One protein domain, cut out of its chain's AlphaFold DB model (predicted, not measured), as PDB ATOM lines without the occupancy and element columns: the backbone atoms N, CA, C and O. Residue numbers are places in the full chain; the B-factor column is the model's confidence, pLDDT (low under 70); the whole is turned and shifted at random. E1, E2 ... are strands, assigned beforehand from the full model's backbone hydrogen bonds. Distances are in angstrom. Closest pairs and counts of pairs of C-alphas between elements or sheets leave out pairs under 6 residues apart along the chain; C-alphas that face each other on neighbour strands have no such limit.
ATOM      1  N   GLY A  54      39.036  57.130 233.060       83.19
ATOM      2  CA  GLY A  54      40.244  56.330 232.846       83.19
ATOM      3  C   GLY A  54      41.503  57.196 232.727       83.19
ATOM      4  O   GLY A  54      41.462  58.297 232.178       83.19
ATOM      5  N   THR A  55      42.640  56.679 233.193       87.31
ATOM      6  CA  THR A  55      43.944  57.362 233.124       87.31
ATOM      7  C   THR A  55      44.866  56.732 232.079       87.31
ATOM      8  O   THR A  55      44.570  55.682 231.509       87.31
ATOM      9  N   ASN A  56      46.018  57.360 231.822       90.69
ATOM     10  CA  ASN A  56      47.066  56.764 230.982       90.69
ATOM     11  C   ASN A  56      47.646  55.479 231.579       90.69
ATOM     12  O   ASN A  56      48.031  54.580 230.830       90.69
ATOM     13  N   ASP A  57      47.683  55.400 232.905       89.38
ATOM     14  CA  ASP A  57      48.137  54.222 233.623       89.38
ATOM     15  C   ASP A  57      46.955  53.324 233.970       89.38
ATOM     16  O   ASP A  57      45.835  53.795 234.180       89.38
ATOM     17  N   PHE A  58      47.196  52.017 233.995       90.38
ATOM     18  CA  PHE A  58      46.200  51.064 234.455       90.38
ATOM     19  C   PHE A  58      46.135  51.103 235.983       90.38
ATOM     20  O   PHE A  58      47.155  50.923 236.649       90.38
ATOM     21  N   HIS A  59      44.942  51.310 236.526       91.50
ATOM     22  CA  HIS A  59      44.680  51.245 237.957       91.50
ATOM     23  C   HIS A  59      43.348  50.547 238.202       91.50
ATOM     24  O   HIS A  59      42.421  50.633 237.398       91.50
ATOM     25  N   GLY A  60      43.248  49.855 239.326       90.50
ATOM     26  CA  GLY A  60      42.006  49.234 239.734       90.50
ATOM     27  C   GLY A  60      42.050  48.795 241.181       90.50
ATOM     28  O   GLY A  60      43.120  48.618 241.766       90.50
ATOM     29  N   ASP A  61      40.868  48.624 241.733       89.69
ATOM     30  CA  ASP A  61      40.618  48.247 243.104       89.69
ATOM     31  C   ASP A  61      39.494  47.210 243.166       89.69
ATOM     32  O   ASP A  61      38.589  47.144 242.328       89.69
ATOM     33  N   VAL A  62      39.604  46.337 244.159       92.75
ATOM     34  CA  VAL A  62      38.603  45.326 244.482       92.75
ATOM     35  C   VAL A  62      38.243  45.531 245.935       92.75
ATOM     36  O   VAL A  62      39.128  45.627 246.788       92.75
ATOM     37  N   PHE A  63      36.950  45.574 246.218       91.56
ATOM     38  CA  PHE A  63      36.445  45.845 247.552       91.56
ATOM     39  C   PHE A  63      35.358  44.848 247.937       91.56
ATOM     40  O   PHE A  63      34.666  44.256 247.103       91.56
ATOM     41  N   GLY A  64      35.221  44.654 249.244       92.25
ATOM     42  CA  GLY A  64      34.254  43.737 249.815       92.25
ATOM     43  C   GLY A  64      33.898  44.137 251.236       92.25
ATOM     44  O   GLY A  64      34.766  44.259 252.095       92.25
ATOM     45  N   TYR A  65      32.604  44.288 251.485       90.75
ATOM     46  CA  TYR A  65      32.024  44.555 252.788       90.75
ATOM     47  C   TYR A  65      31.154  43.364 253.194       90.75
ATOM     48  O   TYR A  65      30.155  43.036 252.546       90.75
ATOM     49  N   LEU A  66      31.538  42.712 254.291       91.44
ATOM     50  CA  LEU A  66      30.756  41.655 254.920       91.44
ATOM     51  C   LEU A  66      30.126  42.197 256.195       91.44
ATOM     52  O   LEU A  66      30.814  42.606 257.126       91.44
ATOM     53  N   ARG A  67      28.803  42.125 256.261       88.81
ATOM     54  CA  ARG A  67      28.041  42.484 257.446       88.81
ATOM     55  C   ARG A  67      27.194  41.288 257.859       88.81
ATOM     56  O   ARG A  67      26.199  40.970 257.217       88.81
ATOM     57  N   ASN A  68      27.619  40.601 258.916       87.06
ATOM     58  CA  ASN A  68      26.996  39.371 259.411       87.06
ATOM     59  C   ASN A  68      26.523  39.564 260.858       87.06
ATOM     60  O   ASN A  68      27.158  40.305 261.611       87.06
ATOM     61  N   ARG A  69      25.419  38.920 261.243       83.12
ATOM     62  CA  ARG A  69      24.910  38.884 262.622       83.12
ATOM     63  C   ARG A  69      25.947  38.380 263.632       83.12
ATOM     64  O   ARG A  69      26.033  38.923 264.718       83.12
ATOM     65  N   ASN A  70      26.821  37.450 263.238       82.88
ATOM     66  CA  ASN A  70      27.844  36.885 264.125       82.88
ATOM     67  C   ASN A  70      28.897  37.914 264.576       82.88
ATOM     68  O   ASN A  70      29.563  37.706 265.584       82.88
ATOM     69  N   PHE A  71      29.069  39.002 263.821       84.38
ATOM     70  CA  PHE A  71      30.028  40.070 264.130       84.38
ATOM     71  C   PHE A  71      29.353  41.344 264.642       84.38
ATOM     72  O   PHE A  71      30.032  42.329 264.921       84.38
ATOM     73  N   GLN A  72      28.024  41.362 264.728       81.69
ATOM     74  CA  GLN A  72      27.262  42.534 265.135       81.69
ATOM     75  C   GLN A  72      26.559  42.288 266.456       81.69
ATOM     76  O   GLN A  72      25.981  41.230 266.681       81.69
ATOM     77  N   ALA A  73      26.554  43.311 267.305       79.81
ATOM     78  CA  ALA A  73      25.696  43.314 268.472       79.81
ATOM     79  C   ALA A  73      24.222  43.340 268.042       79.81
ATOM     80  O   ALA A  73      23.836  44.076 267.128       79.81
ATOM     81  N   VAL A  74      23.404  42.539 268.721       78.06
ATOM     82  CA  VAL A  74      21.949  42.563 268.568       78.06
ATOM     83  C   VAL A  74      21.416  43.859 269.180       78.06
ATOM     84  O   VAL A  74      21.925  44.336 270.194       78.06
ATOM     85  N   ASN A  75      20.399  44.453 268.553       76.62
ATOM     86  CA  ASN A  75      19.732  45.626 269.112       76.62
ATOM     87  C   ASN A  75      19.067  45.240 270.453       76.62
ATOM     88  O   ASN A  75      18.275  44.295 270.454       76.62
ATOM     89  N   PRO A  76      19.325  45.959 271.564       75.69
ATOM     90  CA  PRO A  76      18.768  45.631 272.883       75.69
ATOM     91  C   PRO A  76      17.234  45.674 272.943       75.69
ATOM     92  O   PRO A  76      16.644  45.107 273.855       75.69
ATOM     93  N   PHE A  77      16.586  46.329 271.978       74.12
ATOM     94  CA  PHE A  77      15.129  46.442 271.878       74.12
ATOM     95  C   PHE A  77      14.519  45.512 270.821       74.12
ATOM     96  O   PHE A  77      13.332  45.630 270.510       74.12
ATOM     97  N   SER A  78      15.317  44.625 270.219       71.31
ATOM     98  CA  SER A  78      14.798  43.634 269.280       71.31
ATOM     99  C   SER A  78      14.034  42.552 270.031       71.31
ATOM    100  O   SER A  78      14.494  42.030 271.043       71.31
ATOM    101  N   THR A  79      12.876  42.173 269.500       67.56
ATOM    102  CA  THR A  79      12.064  41.072 270.034       67.56
ATOM    103  C   THR A  79      12.605  39.700 269.616       67.56
ATOM    104  O   THR A  79      12.038  38.676 269.984       67.56
ATOM    105  N   VAL A  80      13.673  39.666 268.812       68.12
ATOM    106  CA  VAL A  80      14.303  38.452 268.289       68.12
ATOM    107  C   VAL A  80      15.746  38.403 268.779       68.12
ATOM    108  O   VAL A  80      16.536  39.301 268.507       68.12
ATOM    109  N   THR A  81      16.098  37.328 269.484       67.12
ATOM    110  CA  THR A  81      17.425  37.137 270.096       67.12
ATOM    111  C   THR A  81      18.556  36.994 269.064       67.12
ATOM    112  O   THR A  81      19.708  37.249 269.393       67.12
ATOM    113  N   ASP A  82      18.242  36.628 267.817       70.19
ATOM    114  CA  ASP A  82      19.207  36.508 266.714       70.19
ATOM    115  C   ASP A  82      18.521  36.724 265.345       70.19
ATOM    116  O   ASP A  82      18.153  35.757 264.665       70.19
ATOM    117  N   PRO A  83      18.270  37.980 264.929       71.19
ATOM    118  CA  PRO A  83      17.674  38.245 263.628       71.19
ATOM    119  C   PRO A  83      18.632  37.795 262.520       71.19
ATOM    120  O   PRO A  83      19.813  38.155 262.496       71.19
ATOM    121  N   ALA A  84      18.124  37.012 261.565       74.50
ATOM    122  CA  ALA A  84      18.918  36.605 260.416       74.50
ATOM    123  C   ALA A  84      19.253  37.849 259.586       74.50
ATOM    124  O   ALA A  84      18.394  38.401 258.903       74.50
ATOM    125  N   TYR A  85      20.506  38.294 259.671       82.81
ATOM    126  CA  TYR A  85      21.028  39.413 258.899       82.81
ATOM    127  C   TYR A  85      22.407  39.066 258.351       82.81
ATOM    128  O   TYR A  85      23.388  38.908 259.084       82.81
ATOM    129  N   THR A  86      22.494  38.929 257.036       87.56
ATOM    130  CA  THR A  86      23.758  38.817 256.314       87.56
ATOM    131  C   THR A  86      23.683  39.670 255.064       87.56
ATOM    132  O   THR A  86      22.838  39.460 254.199       87.56
ATOM    133  N   ARG A  87      24.586  40.636 254.953       89.00
ATOM    134  CA  ARG A  87      24.753  41.473 253.774       89.00
ATOM    135  C   ARG A  87      26.187  41.352 253.290       89.00
ATOM    136  O   ARG A  87      27.125  41.607 254.041       89.00
ATOM    137  N   VAL A  88      26.328  40.960 252.035       91.56
ATOM    138  CA  VAL A  88      27.602  40.887 251.329       91.56
ATOM    139  C   VAL A  88      27.530  41.884 250.189       91.56
ATOM    140  O   VAL A  88      26.664  41.770 249.323       91.56
ATOM    141  N   GLN A  89      28.405  42.875 250.210       91.81
ATOM    142  CA  GLN A  89      28.566  43.838 249.131       91.81
ATOM    143  C   GLN A  89      29.984  43.686 248.611       91.81
ATOM    144  O   GLN A  89      30.926  43.737 249.391       91.81
ATOM    145  N   ALA A  90      30.138  43.426 247.326       93.06
ATOM    146  CA  ALA A  90      31.442  43.253 246.713       93.06
ATOM    147  C   ALA A  90      31.451  43.948 245.366       93.06
ATOM    148  O   ALA A  90      30.425  44.010 244.684       93.06
ATOM    149  N   GLY A  91      32.611  44.438 244.970       92.31
ATOM    150  CA  GLY A  91      32.745  45.101 243.697       92.31
ATOM    151  C   GLY A  91      34.183  45.245 243.261       92.31
ATOM    152  O   GLY A  91      35.132  44.911 243.973       92.31
ATOM    153  N   THR A  92      34.311  45.702 242.030       92.19
ATOM    154  CA  THR A  92      35.582  45.931 241.364       92.19
ATOM    155  C   THR A  92      35.457  47.192 240.535       92.19
ATOM    156  O   THR A  92      34.473  47.343 239.804       92.19
ATOM    157  N   ALA A  93      36.464  48.046 240.584       92.44
ATOM    158  CA  ALA A  93      36.598  49.175 239.684       92.44
ATOM    159  C   ALA A  93      37.980  49.125 239.035       92.44
ATOM    160  O   ALA A  93      38.975  48.824 239.685       92.44
ATOM    161  N   PHE A  94      38.056  49.365 237.731       92.69
ATOM    162  CA  PHE A  94      39.332  49.477 237.039       92.69
ATOM    163  C   PHE A  94      39.227  50.411 235.843       92.69
ATOM    164  O   PHE A  94      38.219  50.466 235.138       92.69
ATOM    165  N   GLY A  95      40.302  51.148 235.609       92.00
ATOM    166  CA  GLY A  95      40.411  52.126 234.548       92.00
ATOM    167  C   GLY A  95      41.782  52.092 233.898       92.00
ATOM    168  O   GLY A  95      42.773  51.620 234.457       92.00
ATOM    169  N   GLY A  96      41.835  52.597 232.674       92.94
ATOM    170  CA  GLY A  96      43.077  52.686 231.929       92.94
ATOM    171  C   GLY A  96      42.880  53.270 230.543       92.94
ATOM    172  O   GLY A  96      41.875  53.916 230.239       92.94
ATOM    173  N   THR A  97      43.854  53.015 229.674       94.12
ATOM    174  CA  THR A  97      43.865  53.524 228.305       94.12
ATOM    175  C   THR A  97      43.790  52.396 227.280       94.12
ATOM    176  O   THR A  97      44.497  51.397 227.383       94.12
ATOM    177  N   LEU A  98      42.932  52.558 226.268       90.00
ATOM    178  CA  LEU A  98      42.948  51.735 225.050       90.00
ATOM    179  C   LEU A  98      44.043  52.220 224.092       90.00
ATOM    180  O   LEU A  98      44.707  51.431 223.426       90.00
ATOM    181  N   LYS A  99      44.245  53.542 224.035       92.06
ATOM    182  CA  LYS A  99      45.296  54.195 223.254       92.06
ATOM    183  C   LYS A  99      45.841  55.374 224.043       92.06
ATOM    184  O   LYS A  99      45.114  56.351 224.245       92.06
ATOM    185  N   LYS A 100      47.122  55.287 224.425       88.81
ATOM    186  CA  LYS A 100      47.814  56.296 225.243       88.81
ATOM    187  C   LYS A 100      47.536  57.710 224.731       88.81
ATOM    188  O   LYS A 100      47.658  57.966 223.529       88.81
ATOM    189  N   ASN A 101      47.168  58.607 225.644       90.81
ATOM    190  CA  ASN A 101      46.830  60.010 225.384       90.81
ATOM    191  C   ASN A 101      45.648  60.251 224.424       90.81
ATOM    192  O   ASN A 101      45.517  61.359 223.905       90.81
ATOM    193  N   LYS A 102      44.815  59.243 224.125       91.06
ATOM    194  CA  LYS A 102      43.681  59.403 223.195       91.06
ATOM    195  C   LYS A 102      42.376  58.788 223.671       91.06
ATOM    196  O   LYS A 102      41.338  59.424 223.539       91.06
ATOM    197  N   THR A 103      42.407  57.549 224.146       92.25
ATOM    198  CA  THR A 103      41.180  56.815 224.474       92.25
ATOM    199  C   THR A 103      41.341  56.130 225.812       92.25
ATOM    200  O   THR A 103      42.261  55.329 225.997       92.25
ATOM    201  N   PHE A 104      40.428  56.442 226.722       93.56
ATOM    202  CA  PHE A 104      40.406  55.960 228.094       93.56
ATOM    203  C   PHE A 104      39.138  55.153 228.338       93.56
ATOM    204  O   PHE A 104      38.118  55.387 227.692       93.56
ATOM    205  N   TYR A 105      39.218  54.192 229.246       91.44
ATOM    206  CA  TYR A 105      38.082  53.402 229.690       91.44
ATOM    207  C   TYR A 105      38.067  53.345 231.211       91.44
ATOM    208  O   TYR A 105      39.113  53.388 231.861       91.44
ATOM    209  N   PHE A 106      36.868  53.235 231.759       92.62
ATOM    210  CA  PHE A 106      36.635  52.992 233.168       92.62
ATOM    211  C   PHE A 106      35.475  52.007 233.282       92.62
ATOM    212  O   PHE A 106      34.465  52.144 232.591       92.62
ATOM    213  N   PHE A 107      35.648  50.990 234.110       90.75
ATOM    214  CA  PHE A 107      34.654  49.969 234.379       90.75
ATOM    215  C   PHE A 107      34.466  49.861 235.885       90.75
ATOM    216  O   PHE A 107      35.437  49.784 236.634       90.75
ATOM    217  N   SER A 108      33.211  49.817 236.318       90.88
ATOM    218  CA  SER A 108      32.857  49.528 237.700       90.88
ATOM    219  C   SER A 108      31.728  48.513 237.736       90.88
ATOM    220  O   SER A 108      30.803  48.549 236.921       90.88
ATOM    221  N   PHE A 109      31.824  47.585 238.675       90.56
ATOM    222  CA  PHE A 109      30.808  46.582 238.912       90.56
ATOM    223  C   PHE A 109      30.646  46.380 240.407       90.56
ATOM    224  O   PHE A 109      31.620  46.125 241.111       90.56
ATOM    225  N   GLU A 110      29.408  46.456 240.875       90.38
ATOM    226  CA  GLU A 110      29.056  46.223 242.266       90.38
ATOM    227  C   GLU A 110      27.906  45.221 242.340       90.38
ATOM    228  O   GLU A 110      26.929  45.291 241.591       90.38
ATOM    229  N   THR A 111      28.003  44.289 243.281       89.88
ATOM    230  CA  THR A 111      26.923  43.382 243.639       89.88
ATOM    231  C   THR A 111      26.658  43.461 245.133       89.88
ATOM    232  O   THR A 111      27.565  43.385 245.959       89.88
ATOM    233  N   THR A 112      25.383  43.593 245.490       89.94
ATOM    234  CA  THR A 112      24.930  43.526 246.877       89.94
ATOM    235  C   THR A 112      23.963  42.361 247.021       89.94
ATOM    236  O   THR A 112      22.890  42.355 246.421       89.94
ATOM    237  N   ARG A 113      24.316  41.385 247.858       90.06
ATOM    238  CA  ARG A 113      23.441  40.286 248.274       90.06
ATOM    239  C   ARG A 113      23.023  40.500 249.720       90.06
ATOM    240  O   ARG A 113      23.867  40.688 250.594       90.06
ATOM    241  N   ARG A 114      21.716  40.482 249.967       88.00
ATOM    242  CA  ARG A 114      21.125  40.631 251.299       88.00
ATOM    243  C   ARG A 114      20.312  39.389 251.613       88.00
ATOM    244  O   ARG A 114      19.516  38.946 250.793       88.00
ATOM    245  N   HIS A 115      20.540  38.843 252.792       84.19
ATOM    246  CA  HIS A 115      19.749  37.796 253.401       84.19
ATOM    247  C   HIS A 115      19.303  38.327 254.760       84.19
ATOM    248  O   HIS A 115      20.038  38.247 255.747       84.19
ATOM    249  N   GLU A 116      18.134  38.959 254.769       77.50
ATOM    250  CA  GLU A 116      17.544  39.578 255.948       77.50
ATOM    251  C   GLU A 116      16.091  39.132 256.116       77.50
ATOM    252  O   GLU A 116      15.356  38.990 255.138       77.50
ATOM    253  N   THR A 117      15.662  38.913 257.356       68.44
ATOM    254  CA  THR A 117      14.234  38.862 257.677       68.44
ATOM    255  C   THR A 117      13.704  40.292 257.656       68.44
ATOM    256  O   THR A 117      14.199  41.131 258.405       68.44
ATOM    257  N   GLY A 118      12.722  40.580 256.796       62.38
ATOM    258  CA  GLY A 118      12.312  41.947 256.442       62.38
ATOM    259  C   GLY A 118      11.794  42.835 257.581       62.38
ATOM    260  O   GLY A 118      11.626  44.029 257.361       62.38
ATOM    261  N   PHE A 119      11.565  42.299 258.787       61.62
ATOM    262  CA  PHE A 119      11.048  43.061 259.923       61.62
ATOM    263  C   PHE A 119      11.637  42.557 261.249       61.62
ATOM    264  O   PHE A 119      11.474  41.391 261.603       61.62
ATOM    265  N   SER A 120      12.290  43.445 262.003       62.16
ATOM    266  CA  SER A 120      12.487  43.279 263.448       62.16
ATOM    267  C   SER A 120      11.383  44.081 264.124       62.16
ATOM    268  O   SER A 120      11.392  45.307 264.033       62.16
ATOM    269  N   SER A 121      10.435  43.410 264.780       64.06
ATOM    270  CA  SER A 121       9.475  44.111 265.634       64.06
ATOM    271  C   SER A 121      10.237  44.733 266.806       64.06
ATOM    272  O   SER A 121      11.122  44.104 267.388       64.06
TER     273      SER A 121
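Overview. This is residues 54 to 121 of the 204 residues of an uncharacterized protein of Acidobacteria bacterium (UniProt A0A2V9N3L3). The printed part is one long, narrow ribbon of three antiparallel strands side by side, E1, E2 and E3, with E2 in the middle. At one end a tight turn, residues 100 to 102, joins E2 to E3; at the other end the loop of residues 69 to 84 extends beyond the strands. The 68 printed residues hold three named strands, E1, E2 and E3 along the chain, and no named helix; the class is all strand. The strands form a meander, each strand the antiparallel neighbour of the one before, in the order E1 - E2 - E3. The whole is extended, with a radius of gyration of the C-alphas of 19.4 A, and is a rod that spans 60 by 19 by 13 A.

Along the chain. The printed part begins at Gly 54, whose C-alpha is at (40.244, 56.330, 232.846). E1, residues 59 to 68, starts with C-alpha 59 at (44.680, 51.245, 237.957) and measures 30.2 A from first to last C-alpha. After it come residues 69 to 84, 16 residues with no named element. E2, residues 85 to 99, is the longest strand by residues, with 15, and measures 45.6 A. E3, residues 103 to 116, measures 43.0 A and ends with C-alpha 116 at (17.544, 39.578, 255.948).

Arrangement. E2 is the inner strand of the sheet, and E1 and E3 are its edge strands. E1 and E2 are a hairpin, antiparallel with 176 degrees between their N-to-C directions. The C-alphas of Gly 60 and Phe 94 face each other at 3.8 A, and those of Asn 68 and Thr 86 at 4.5 A. Between these strands N 65 and O 89, 2.7 A apart, and N 95 and O 59, 2.8 A apart, are within hydrogen-bond range. E2 and E3 are also a hairpin, antiparallel at 174 degrees. Their C-alphas face each other from Tyr 85 and Glu 116, 4.6 A apart, to Lys 99 and Thr 103, 5.0 A apart. N 86 and O 115, 2.9 A apart, and N 103 and O 99, 3.0 A apart, are within hydrogen-bond range. The C-alphas of the sheet lie up to 3.0 A off the best plane through them.

Size, cuts and confidence. The two C-alphas farthest apart are those of Thr 79 and Asn 101, at 59.7 A. The first and last printed C-alphas, of Gly 54 and Ser 121, are 46.6 A apart. The printed part has no cut. The link from E1 to E2 is long, with 16 residues, and the link from E2 to E3 is tight, with 3. The C-alphas of residues 69 to 84 lie 17 to 28 A from the mean of the C-alphas. The mean pLDDT of the printed part is 84.7, and the model's confidence is low, under 70, at residues 79 to 81 and 117 to 121.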